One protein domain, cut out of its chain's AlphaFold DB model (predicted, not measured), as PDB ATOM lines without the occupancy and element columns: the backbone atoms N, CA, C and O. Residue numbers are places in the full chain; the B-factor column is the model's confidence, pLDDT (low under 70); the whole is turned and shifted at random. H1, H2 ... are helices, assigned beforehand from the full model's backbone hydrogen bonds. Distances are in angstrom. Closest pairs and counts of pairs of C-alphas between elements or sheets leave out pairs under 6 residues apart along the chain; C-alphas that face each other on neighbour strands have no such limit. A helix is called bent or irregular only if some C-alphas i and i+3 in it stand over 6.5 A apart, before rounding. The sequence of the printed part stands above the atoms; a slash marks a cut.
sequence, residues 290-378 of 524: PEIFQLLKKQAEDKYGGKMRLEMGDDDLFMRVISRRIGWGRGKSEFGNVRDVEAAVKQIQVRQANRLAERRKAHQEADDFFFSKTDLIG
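Overview. This is residues 290 to 378 of the 524 residues of the protein "Aaa family protein" of Rutstroemia sp. NJR-2017a WRK4 (UniProt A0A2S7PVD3). One long helix, H3, runs along most of the length of the domain; H1 packs at a steep tilt on its first part, residues 338 to 345, H2 packs on that same part of H3 with its residues 322 to 326 and on residues 290 to 296 of H1, about perpendicular to H1, and the small helix H4 packs on both H2 and H3, farther along H3. After H3 the chain folds back in a long link, and residues 370 to 371 meet residues 309 to 310 in a short parallel pairing. The printed part has 89 residues with four named helices, H1, H2, H3 and H4 in that order along the chain, and no named strand; the class is all helix. The whole is compact, with a radius of gyration of the C-alphas of 13.7 A, but elongated in outline, spanning 46 by 24 by 23 A.

Along the chain. H3, the longest helix, holds residues 338 to 361 and measures 34.7 A from its first C-alpha, at (19.262, 6.700, 16.050), to its last, at (49.484, 2.085, 32.502). H1 is residues 290 to 304, 21.5 A long, and begins with C-alpha 290 at (18.225, 19.521, 18.697). H2 is residues 314 to 327, 20.5 A long; it is irregular, with C-alphas 315 and 318 8.9 A apart. H4 is residues 373 to 377, 5.9 A long, and ends with C-alpha 377 at (34.947, 15.144, 19.976).

Arrangement. H3 touches H1 with residues 338 to 345 alone; the closest C-alphas are those of Leu 296 and Val 341, 6.1 A apart. H1 and H3 run the same way at a steep tilt of 51 degrees. H3 touches H2 with residues 340 to 344 alone, at a steep tilt of 57 degrees, opposite ways; the closest C-alphas are those of Ile 326 and Asp 340, 6.5 A apart. H1 touches H2 with residues 290 to 296 alone, and their lines are about perpendicular at 78 degrees; the closest C-alphas, of Phe 293 and Ser 323, are 5.4 A apart. Farther along H3, residues 348 to 355 touch H4, with the C-alphas of Ile 348 and Asp 375 closest at 5.0 A. H4 also touches H2, where the closest C-alphas, of Ile 322 and Ile 377, are 6.5 A apart. H1 and H4 are apart. In H1, H3 and H4 every O i to N i+4 pair is within hydrogen-bond range; in H2 8 of 10 are.

Size, cuts and confidence. The two C-alphas farthest apart are those of Ser 333 and His 363, at 46.4 A. The printed part has no cut. The link from H3 to H4, 11 residues, is long; those from H1 to H2 and from H2 to H3 are short. The mean pLDDT of the printed part is 86.6, and residues 331 and 333 are under 70.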
ATOM      1  N   PRO A 290      18.712  19.549  17.315       89.75
ATOM      2  CA  PRO A 290      18.225  19.521  18.697       89.75
ATOM      3  C   PRO A 290      17.685  18.151  19.130       89.75
ATOM      4  O   PRO A 290      17.896  17.737  20.265       89.75
ATOM      5  N   GLU A 291      17.029  17.428  18.220       90.69
ATOM      6  CA  GLU A 291      16.479  16.091  18.475       90.69
ATOM      7  C   GLU A 291      17.606  15.056  18.617       90.69
ATOM      8  O   GLU A 291      17.599  14.278  19.565       90.69
ATOM      9  N   ILE A 292      18.625  15.100  17.748       91.00
ATOM     10  CA  ILE A 292      19.834  14.263  17.847       91.00
ATOM     11  C   ILE A 292      20.552  14.504  19.179       91.00
ATOM     12  O   ILE A 292      20.974  13.552  19.830       91.00
ATOM     13  N   PHE A 293      20.664  15.762  19.608       90.81
ATOM     14  CA  PHE A 293      21.264  16.116  20.894       90.81
ATOM     15  C   PHE A 293      20.511  15.500  22.071       90.81
ATOM     16  O   PHE A 293      21.128  14.916  22.962       90.81
ATOM     17  N   GLN A 294      19.179  15.588  22.066       89.81
ATOM     18  CA  GLN A 294      18.365  14.958  23.101       89.81
ATOM     19  C   GLN A 294      18.476  13.435  23.074       89.81
ATOM     20  O   GLN A 294      18.604  12.828  24.134       89.81
ATOM     21  N   LEU A 295      18.476  12.823  21.887       91.12
ATOM     22  CA  LEU A 295      18.680  11.383  21.732       91.12
ATOM     23  C   LEU A 295      20.031  10.948  22.304       91.12
ATOM     24  O   LEU A 295      20.089   9.973  23.044       91.12
ATOM     25  N   LEU A 296      21.100  11.694  22.018       89.69
ATOM     26  CA  LEU A 296      22.441  11.407  22.523       89.69
ATOM     27  C   LEU A 296      22.500  11.495  24.056       89.69
ATOM     28  O   LEU A 296      23.067  10.614  24.703       89.69
ATOM     29  N   LYS A 297      21.884  12.531  24.640       89.00
ATOM     30  CA  LYS A 297      21.797  12.708  26.095       89.00
ATOM     31  C   LYS A 297      20.991  11.584  26.749       89.00
ATOM     32  O   LYS A 297      21.502  10.924  27.649       89.00
ATOM     33  N   LYS A 298      19.784  11.322  26.242       89.19
ATOM     34  CA  LYS A 298      18.904  10.256  26.732       89.19
ATOM     35  C   LYS A 298      19.589   8.892  26.656       89.19
ATOM     36  O   LYS A 298      19.557   8.132  27.610       89.19
ATOM     37  N   GLN A 299      20.288   8.605  25.560       89.06
ATOM     38  CA  GLN A 299      21.007   7.346  25.409       89.06
ATOM     39  C   GLN A 299      22.141   7.180  26.432       89.06
ATOM     40  O   GLN A 299      22.362   6.075  26.929       89.06
ATOM     41  N   ALA A 300      22.875   8.253  26.742       86.94
ATOM     42  CA  ALA A 300      23.890   8.224  27.790       86.94
ATOM     43  C   ALA A 300      23.259   8.030  29.182       86.94
ATOM     44  O   ALA A 300      23.767   7.244  29.981       86.94
ATOM     45  N   GLU A 301      22.136   8.692  29.460       89.50
ATOM     46  CA  GLU A 301      21.393   8.550  30.716       89.50
ATOM     47  C   GLU A 301      20.849   7.126  30.895       89.50
ATOM     48  O   GLU A 301      21.169   6.481  31.895       89.50
ATOM     49  N   ASP A 302      20.120   6.605  29.905       89.62
ATOM     50  CA  ASP A 302      19.497   5.277  29.929       89.62
ATOM     51  C   ASP A 302      20.549   4.166  30.083       89.62
ATOM     52  O   ASP A 302      20.393   3.247  30.887       89.62
ATOM     53  N   LYS A 303      21.667   4.258  29.347       88.69
ATOM     54  CA  LYS A 303      22.704   3.213  29.335       88.69
ATOM     55  C   LYS A 303      23.469   3.100  30.651       88.69
ATOM     56  O   LYS A 303      23.928   2.015  30.999       88.69
ATOM     57  N   TYR A 304      23.641   4.213  31.360       89.00
ATOM     58  CA  TYR A 304      24.454   4.276  32.575       89.00
ATOM     59  C   TYR A 304      23.637   4.574  33.838       89.00
ATOM     60  O   TYR A 304      24.220   4.814  34.897       89.00
ATOM     61  N   GLY A 305      22.303   4.585  33.744       89.06
ATOM     62  CA  GLY A 305      21.410   4.942  34.849       89.06
ATOM     63  C   GLY A 305      21.708   6.331  35.420       89.06
ATOM     64  O   GLY A 305      21.724   6.504  36.635       89.06
ATOM     65  N   GLY A 306      22.066   7.285  34.556       87.81
ATOM     66  CA  GLY A 306      22.420   8.658  34.938       87.81
ATOM     67  C   GLY A 306      23.766   8.831  35.659       87.81
ATOM     68  O   GLY A 306      24.096   9.943  36.057       87.81
ATOM     69  N   LYS A 307      24.568   7.769  35.831       89.44
ATOM     70  CA  LYS A 307      25.865   7.854  36.535       89.44
ATOM     71  C   LYS A 307      26.986   8.462  35.694       89.44
ATOM     72  O   LYS A 307      27.946   8.990  36.247       89.44
ATOM     73  N   MET A 308      26.891   8.344  34.372       91.25
ATOM     74  CA  MET A 308      27.931   8.811  33.459       91.25
ATOM     75  C   MET A 308      27.945  10.336  33.398       91.25
ATOM     76  O   MET A 308      26.982  10.961  32.957       91.25
ATOM     77  N   ARG A 309      29.065  10.932  33.801       90.62
ATOM     78  CA  ARG A 309      29.311  12.367  33.697       90.62
ATOM     79  C   ARG A 309      29.945  12.687  32.353       90.62
ATOM     80  O   ARG A 309      30.852  12.002  31.885       90.62
ATOM     81  N   LEU A 310      29.471  13.762  31.748       88.69
ATOM     82  CA  LEU A 310      29.971  14.284  30.487       88.69
ATOM     83  C   LEU A 310      30.733  15.572  30.788       88.69
ATOM     84  O   LEU A 310      30.250  16.409  31.549       88.69
ATOM     85  N   GLU A 311      31.910  15.747  30.198       88.25
ATOM     86  CA  GLU A 311      32.529  17.063  30.122       88.25
ATOM     87  C   GLU A 311      31.645  17.938  29.235       88.25
ATOM     88  O   GLU A 311      31.639  17.817  28.011       88.25
ATOM     89  N   MET A 312      30.840  18.777  29.871       73.19
ATOM     90  CA  MET A 312      29.998  19.741  29.184       73.19
ATOM     91  C   MET A 312      30.859  20.984  28.988       73.19
ATOM     92  O   MET A 312      31.168  21.684  29.947       73.19
ATOM     93  N   GLY A 313      31.331  21.219  27.761       74.62
ATOM     94  CA  GLY A 313      31.915  22.518  27.408       74.62
ATOM     95  C   GLY A 313      30.887  23.642  27.590       74.62
ATOM     96  O   GLY A 313      29.724  23.365  27.883       74.62
ATOM     97  N   ASP A 314      31.286  24.893  27.365       71.44
ATOM     98  CA  ASP A 314      30.385  26.041  27.534       71.44
ATOM     99  C   ASP A 314      29.044  25.830  26.804       71.44
ATOM    100  O   ASP A 314      28.986  25.492  25.616       71.44
ATOM    101  N   ASP A 315      27.952  25.971  27.557       75.69
ATOM    102  CA  ASP A 315      26.578  25.730  27.113       75.69
ATOM    103  C   ASP A 315      26.293  24.326  26.522       75.69
ATOM    104  O   ASP A 315      25.314  24.188  25.804       75.69
ATOM    105  N   ASP A 316      27.068  23.272  26.794       85.62
ATOM    106  CA  ASP A 316      26.981  21.930  26.165       85.62
ATOM    107  C   ASP A 316      27.608  21.836  24.754       85.62
ATOM    108  O   ASP A 316      27.220  20.992  23.933       85.62
ATOM    109  N   LEU A 317      28.607  22.680  24.458       87.62
ATOM    110  CA  LEU A 317      29.277  22.762  23.149       87.62
ATOM    111  C   LEU A 317      29.654  21.394  22.556       87.62
ATOM    112  O   LEU A 317      29.320  21.103  21.409       87.62
ATOM    113  N   PHE A 318      30.322  20.522  23.314       88.06
ATOM    114  CA  PHE A 318      30.836  19.254  22.774       88.06
ATOM    115  C   PHE A 318      29.721  18.300  22.327       88.06
ATOM    116  O   PHE A 318      29.846  17.633  21.298       88.06
ATOM    117  N   MET A 319      28.594  18.293  23.039       87.38
ATOM    118  CA  MET A 319      27.414  17.516  22.664       87.38
ATOM    119  C   MET A 319      26.746  18.089  21.408       87.38
ATOM    120  O   MET A 319      26.327  17.327  20.530       87.38
ATOM    121  N   ARG A 320      26.709  19.423  21.258       88.94
ATOM    122  CA  ARG A 320      26.252  20.059  20.011       88.94
ATOM    123  C   ARG A 320      27.167  19.727  18.836       88.94
ATOM    124  O   ARG A 320      26.665  19.395  17.765       88.94
ATOM    125  N   VAL A 321      28.488  19.733  19.028       87.12
ATOM    126  CA  VAL A 321      29.462  19.342  17.993       87.12
ATOM    127  C   VAL A 321      29.205  17.919  17.501       87.12
ATOM    128  O   VAL A 321      29.046  17.711  16.298       87.12
ATOM    129  N   ILE A 322      29.100  16.939  18.407       87.88
ATOM    130  CA  ILE A 322      28.810  15.546  18.028       87.88
ATOM    131  C   ILE A 322      27.481  15.459  17.276       87.88
ATOM    132  O   ILE A 322      27.399  14.843  16.214       87.88
ATOM    133  N   SER A 323      26.449  16.127  17.784       90.50
ATOM    134  CA  SER A 323      25.122  16.108  17.173       90.50
ATOM    135  C   SER A 323      25.107  16.725  15.768       90.50
ATOM    136  O   SER A 323      24.410  16.228  14.882       90.50
ATOM    137  N   ARG A 324      25.911  17.772  15.520       87.00
ATOM    138  CA  ARG A 324      26.121  18.339  14.175       87.00
ATOM    139  C   ARG A 324      26.839  17.354  13.265       87.00
ATOM    140  O   ARG A 324      26.388  17.163  12.139       87.00
ATOM    141  N   ARG A 325      27.907  16.712  13.753       84.19
ATOM    142  CA  ARG A 325      28.672  15.708  12.994       84.19
ATOM    143  C   ARG A 325      27.785  14.555  12.536       84.19
ATOM    144  O   ARG A 325      27.839  14.194  11.364       84.19
ATOM    145  N   ILE A 326      26.930  14.040  13.424       85.12
ATOM    146  CA  ILE A 326      25.914  13.030  13.084       85.12
ATOM    147  C   ILE A 326      24.948  13.609  12.043       85.12
ATOM    148  O   ILE A 326      24.763  13.050  10.964       85.12
ATOM    149  N   GLY A 327      24.372  14.781  12.320       84.00
ATOM    150  CA  GLY A 327      23.359  15.378  11.458       84.00
ATOM    151  C   GLY A 327      23.853  15.858  10.081       84.00
ATOM    152  O   GLY A 327      23.024  16.193   9.239       84.00
ATOM    153  N   TRP A 328      25.158  15.864   9.789       80.56
ATOM    154  CA  TRP A 328      25.667  16.073   8.423       80.56
ATOM    155  C   TRP A 328      25.331  14.922   7.467       80.56
ATOM    156  O   TRP A 328      25.398  15.101   6.248       80.56
ATOM    157  N   GLY A 329      24.995  13.742   7.996       70.88
ATOM    158  CA  GLY A 329      24.498  12.620   7.205       70.88
ATOM    159  C   GLY A 329      23.087  12.843   6.651       70.88
ATOM    160  O   GLY A 329      22.730  12.218   5.655       70.88
ATOM    161  N   ARG A 330      22.305  13.760   7.241       78.38
ATOM    162  CA  ARG A 330      20.887  13.985   6.910       78.38
ATOM    163  C   ARG A 330      20.652  14.245   5.427       78.38
ATOM    164  O   ARG A 330      21.432  14.928   4.761       78.38
ATOM    165  N   GLY A 331      19.538  13.727   4.917       69.50
ATOM    166  CA  GLY A 331      19.174  13.840   3.503       69.50
ATOM    167  C   GLY A 331      19.919  12.876   2.573       69.50
ATOM    168  O   GLY A 331      19.584  12.804   1.390       69.50
ATOM    169  N   LYS A 332      20.886  12.103   3.080       73.69
ATOM    170  CA  LYS A 332      21.445  10.942   2.375       73.69
ATOM    171  C   LYS A 332      20.593   9.710   2.669       73.69
ATOM    172  O   LYS A 332      20.054   9.573   3.761       73.69
ATOM    173  N   SER A 333      20.496   8.799   1.703       65.12
ATOM    174  CA  SER A 333      19.722   7.552   1.843       65.12
ATOM    175  C   SER A 333      20.271   6.596   2.906       65.12
ATOM    176  O   SER A 333      19.559   5.698   3.339       65.12
ATOM    177  N   GLU A 334      21.525   6.784   3.308       71.06
ATOM    178  CA  GLU A 334      22.250   5.934   4.259       71.06
ATOM    179  C   GLU A 334      22.180   6.457   5.697       71.06
ATOM    180  O   GLU A 334      22.639   5.779   6.608       71.06
ATOM    181  N   PHE A 335      21.608   7.646   5.927       79.19
ATOM    182  CA  PHE A 335      21.577   8.227   7.267       79.19
ATOM    183  C   PHE A 335      20.771   7.348   8.230       79.19
ATOM    184  O   PHE A 335      19.562   7.166   8.076       79.19
ATOM    185  N   GLY A 336      21.451   6.799   9.235       81.19
ATOM    186  CA  GLY A 336      20.928   5.806  10.162       81.19
ATOM    187  C   GLY A 336      20.170   6.391  11.352       81.19
ATOM    188  O   GLY A 336      19.664   5.619  12.170       81.19
ATOM    189  N   ASN A 337      20.078   7.722  11.476       88.56
ATOM    190  CA  ASN A 337      19.364   8.413  12.556       88.56
ATOM    191  C   ASN A 337      19.802   7.900  13.944       88.56
ATOM    192  O   ASN A 337      20.970   8.044  14.293       88.56
ATOM    193  N   VAL A 338      18.917   7.266  14.728       87.69
ATOM    194  CA  VAL A 338      19.262   6.700  16.050       87.69
ATOM    195  C   VAL A 338      20.417   5.700  15.956       87.69
ATOM    196  O   VAL A 338      21.252   5.668  16.853       87.69
ATOM    197  N   ARG A 339      20.544   4.946  14.854       86.75
ATOM    198  CA  ARG A 339      21.678   4.026  14.660       86.75
ATOM    199  C   ARG A 339      23.012   4.767  14.570       86.75
ATOM    200  O   ARG A 339      24.009   4.271  15.087       86.75
ATOM    201  N   ASP A 340      23.028   5.958  13.976       85.81
ATOM    202  CA  ASP A 340      24.234   6.791  13.913       85.81
ATOM    203  C   ASP A 340      24.545   7.423  15.275       85.81
ATOM    204  O   ASP A 340      25.713   7.556  15.639       85.81
ATOM    205  N   VAL A 341      23.516   7.753  16.065       88.56
ATOM    206  CA  VAL A 341      23.683   8.175  17.467       88.56
ATOM    207  C   VAL A 341      24.283   7.036  18.298       88.56
ATOM    208  O   VAL A 341      25.290   7.234  18.976       88.56
ATOM    209  N   GLU A 342      23.752   5.819  18.174       86.75
ATOM    210  CA  GLU A 342      24.292   4.623  18.828       86.75
ATOM    211  C   GLU A 342      25.739   4.342  18.415       86.75
ATOM    212  O   GLU A 342      26.577   4.010  19.262       86.75
ATOM    213  N   ALA A 343      26.045   4.474  17.124       84.75
ATOM    214  CA  ALA A 343      27.396   4.318  16.604       84.75
ATOM    215  C   ALA A 343      28.342   5.378  17.186       84.75
ATOM    216  O   ALA A 343      29.447   5.038  17.615       84.75
ATOM    217  N   ALA A 344      27.904   6.636  17.278       85.81
ATOM    218  CA  ALA A 344      28.682   7.709  17.886       85.81
ATOM    219  C   ALA A 344      28.965   7.442  19.373       85.81
ATOM    220  O   ALA A 344      30.115   7.551  19.798       85.81
ATOM    221  N   VAL A 345      27.969   7.006  20.155       88.12
ATOM    222  CA  VAL A 345      28.171   6.628  21.568       88.12
ATOM    223  C   VAL A 345      29.179   5.487  21.690       88.12
ATOM    224  O   VAL A 345      30.080   5.558  22.524       88.12
ATOM    225  N   LYS A 346      29.095   4.457  20.839       87.00
ATOM    226  CA  LYS A 346      30.083   3.362  20.823       87.00
ATOM    227  C   LYS A 346      31.496   3.873  20.529       87.00
ATOM    228  O   LYS A 346      32.440   3.458  21.195       87.00
ATOM    229  N   GLN A 347      31.659   4.799  19.583       84.56
ATOM    230  CA  GLN A 347      32.966   5.401  19.294       84.56
ATOM    231  C   GLN A 347      33.519   6.195  20.486       84.56
ATOM    232  O   GLN A 347      34.708   6.097  20.787       84.56
ATOM    233  N   ILE A 348      32.664   6.943  21.189       86.75
ATOM    234  CA  ILE A 348      33.033   7.672  22.412       86.75
ATOM    235  C   ILE A 348      33.510   6.688  23.490       86.75
ATOM    236  O   ILE A 348      34.552   6.908  24.103       86.75
ATOM    237  N   GLN A 349      32.810   5.563  23.670       87.88
ATOM    238  CA  GLN A 349      33.202   4.508  24.612       87.88
ATOM    239  C   GLN A 349      34.566   3.898  24.280       87.88
ATOM    240  O   GLN A 349      35.380   3.697  25.177       87.88
ATOM    241  N   VAL A 350      34.843   3.631  23.000       86.62
ATOM    242  CA  VAL A 350      36.150   3.107  22.572       86.62
ATOM    243  C   VAL A 350      37.269   4.100  22.900       86.62
ATOM    244  O   VAL A 350      38.302   3.709  23.442       86.62
ATOM    245  N   ARG A 351      37.062   5.396  22.635       84.88
ATOM    246  CA  ARG A 351      38.042   6.440  22.982       84.88
ATOM    247  C   ARG A 351      38.265   6.530  24.489       84.88
ATOM    248  O   ARG A 351      39.416   6.548  24.924       84.88
ATOM    249  N   GLN A 352      37.183   6.491  25.265       91.50
ATOM    250  CA  GLN A 352      37.241   6.482  26.722       91.50
ATOM    251  C   GLN A 352      38.049   5.285  27.232       91.50
ATOM    252  O   GLN A 352      38.956   5.466  28.042       91.50
ATOM    253  N   ALA A 353      37.768   4.077  26.734       90.50
ATOM    254  CA  ALA A 353      38.470   2.860  27.128       90.50
ATOM    255  C   ALA A 353      39.976   2.957  26.844       90.50
ATOM    256  O   ALA A 353      40.780   2.667  27.729       90.50
ATOM    257  N   ASN A 354      40.360   3.447  25.661       86.94
ATOM    258  CA  ASN A 354      41.764   3.656  25.305       86.94
ATOM    259  C   ASN A 354      42.440   4.677  26.231       86.94
ATOM    260  O   ASN A 354      43.510   4.414  26.773       86.94
ATOM    261  N   ARG A 355      41.789   5.818  26.482       90.12
ATOM    262  CA  ARG A 355      42.290   6.849  27.401       90.12
ATOM    263  C   ARG A 355      42.467   6.305  28.826       90.12
ATOM    264  O   ARG A 355      43.481   6.580  29.462       90.12
ATOM    265  N   LEU A 356      41.498   5.540  29.335       92.38
ATOM    266  CA  LEU A 356      41.562   4.942  30.673       92.38
ATOM    267  C   LEU A 356      42.652   3.865  30.758       92.38
ATOM    268  O   LEU A 356      43.352   3.796  31.766       92.38
ATOM    269  N   ALA A 357      42.836   3.063  29.706       92.25
ATOM    270  CA  ALA A 357      43.912   2.079  29.631       92.25
ATOM    271  C   ALA A 357      45.294   2.744  29.710       92.25
ATOM    272  O   ALA A 357      46.127   2.317  30.508       92.25
ATOM    273  N   GLU A 358      45.520   3.824  28.956       90.31
ATOM    274  CA  GLU A 358      46.782   4.575  29.003       90.31
ATOM    275  C   GLU A 358      47.013   5.251  30.364       90.31
ATOM    276  O   GLU A 358      48.111   5.171  30.913       90.31
ATOM    277  N   ARG A 359      45.973   5.827  30.985       92.62
ATOM    278  CA  ARG A 359      46.084   6.378  32.350       92.62
ATOM    279  C   ARG A 359      46.456   5.323  33.384       92.62
ATOM    280  O   ARG A 359      47.321   5.571  34.219       92.62
ATOM    281  N   ARG A 360      45.850   4.136  33.308       92.44
ATOM    282  CA  ARG A 360      46.157   3.017  34.212       92.44
ATOM    283  C   ARG A 360      47.586   2.510  34.031       92.44
ATOM    284  O   ARG A 360      48.255   2.268  35.030       92.44
ATOM    285  N   LYS A 361      48.072   2.405  32.787       93.75
ATOM    286  CA  LYS A 361      49.484   2.085  32.502       93.75
ATOM    287  C   LYS A 361      50.435   3.118  33.106       93.75
ATOM    288  O   LYS A 361      51.489   2.753  33.609       93.75
ATOM    289  N   ALA A 362      50.046   4.389  33.087       93.75
ATOM    290  CA  ALA A 362      50.797   5.482  33.693       93.75
ATOM    291  C   ALA A 362      50.582   5.627  35.216       93.75
ATOM    292  O   ALA A 362      51.039   6.613  35.790       93.75
ATOM    293  N   HIS A 363      49.879   4.690  35.869       92.81
ATOM    294  CA  HIS A 363      49.518   4.745  37.294       92.81
ATOM    295  C   HIS A 363      48.790   6.038  37.716       92.81
ATOM    296  O   HIS A 363      48.938   6.511  38.840       92.81
ATOM    297  N   GLN A 364      47.990   6.612  36.814       92.31
ATOM    298  CA  GLN A 364      47.168   7.798  37.064       92.31
ATOM    299  C   GLN A 364      45.731   7.417  37.432       92.31
ATOM    300  O   GLN A 364      45.214   6.385  36.995       92.31
ATOM    301  N   GLU A 365      45.051   8.292  38.178       87.56
ATOM    302  CA  GLU A 365      43.629   8.125  38.479       87.56
ATOM    303  C   GLU A 365      42.764   8.163  37.207       87.56
ATOM    304  O   GLU A 365      42.912   9.006  36.309       87.56
ATOM    305  N   ALA A 366      41.830   7.217  37.141       89.25
ATOM    306  CA  ALA A 366      40.991   6.954  35.987       89.25
ATOM    307  C   ALA A 366      39.532   6.829  36.447       89.25
ATOM    308  O   ALA A 366      39.191   5.896  37.168       89.25
ATOM    309  N   ASP A 367      38.683   7.770  36.028       92.06
ATOM    310  CA  ASP A 367      37.242   7.730  36.296       92.06
ATOM    311  C   ASP A 367      36.506   7.032  35.142       92.06
ATOM    312  O   ASP A 367      36.388   7.568  34.033       92.06
ATOM    313  N   ASP A 368      36.016   5.821  35.412       92.62
ATOM    314  CA  ASP A 368      35.249   4.999  34.471       92.62
ATOM    315  C   ASP A 368      33.880   5.601  34.109       92.62
ATOM    316  O   ASP A 368      33.331   5.290  33.050       92.62
ATOM    317  N   PHE A 369      33.339   6.495  34.942       93.81
ATOM    318  CA  PHE A 369      32.050   7.160  34.731       93.81
ATOM    319  C   PHE A 369      32.207   8.608  34.260       93.81
ATOM    320  O   PHE A 369      31.326   9.436  34.491       93.81
ATOM    321  N   PHE A 370      33.305   8.918  33.566       93.56
ATOM    322  CA  PHE A 370      33.526  10.234  32.976       93.56
ATOM    323  C   PHE A 370      33.944  10.169  31.505       93.56
ATOM    324  O   PHE A 370      34.986   9.596  31.162       93.56
ATOM    325  N   PHE A 371      33.177  10.836  30.643       92.81
ATOM    326  CA  PHE A 371      33.555  11.143  29.264       92.81
ATOM    327  C   PHE A 371      34.174  12.538  29.184       92.81
ATOM    328  O   PHE A 371      33.510  13.537  29.449       92.81
ATOM    329  N   SER A 372      35.438  12.606  28.774       91.06
ATOM    330  CA  SER A 372      36.132  13.874  28.511       91.06
ATOM    331  C   SER A 372      35.839  14.424  27.119       91.06
ATOM    332  O   SER A 372      35.407  13.698  26.222       91.06
ATOM    333  N   LYS A 373      36.217  15.685  26.896       88.75
ATOM    334  CA  LYS A 373      36.256  16.349  25.591       88.75
ATOM    335  C   LYS A 373      36.886  15.463  24.516       88.75
ATOM    336  O   LYS A 373      36.322  15.320  23.435       88.75
ATOM    337  N   THR A 374      38.030  14.841  24.791       84.88
ATOM    338  CA  THR A 374      38.741  14.023  23.795       84.88
ATOM    339  C   THR A 374      38.020  12.718  23.468       84.88
ATOM    340  O   THR A 374      38.175  12.205  22.363       84.88
ATOM    341  N   ASP A 375      37.187  12.205  24.376       87.06
ATOM    342  CA  ASP A 375      36.340  11.043  24.090       87.06
ATOM    343  C   ASP A 375      35.164  11.465  23.203       87.06
ATOM    344  O   ASP A 375      34.892  10.849  22.172       87.06
ATOM    345  N   LEU A 376      34.532  12.586  23.563       85.69
ATOM    346  CA  LEU A 376      33.380  13.161  22.877       85.69
ATOM    347  C   LEU A 376      33.718  13.582  21.437       85.69
ATOM    348  O   LEU A 376      33.178  13.043  20.467       85.69
ATOM    349  N   ILE A 377      34.646  14.525  21.274       81.88
ATOM    350  CA  ILE A 377      34.947  15.144  19.976       81.88
ATOM    351  C   ILE A 377      36.232  14.626  19.324       81.88
ATOM    352  O   ILE A 377      36.539  15.024  18.199       81.88
ATOM    353  N   GLY A 378      36.945  13.700  19.963       78.06
ATOM    354  CA  GLY A 378      38.226  13.204  19.470       78.06
ATOM    355  C   GLY A 378      39.394  14.108  19.863       78.06
ATOM    356  O   GLY A 378      39.219  15.253  20.300       78.06
TER     357      GLY A 378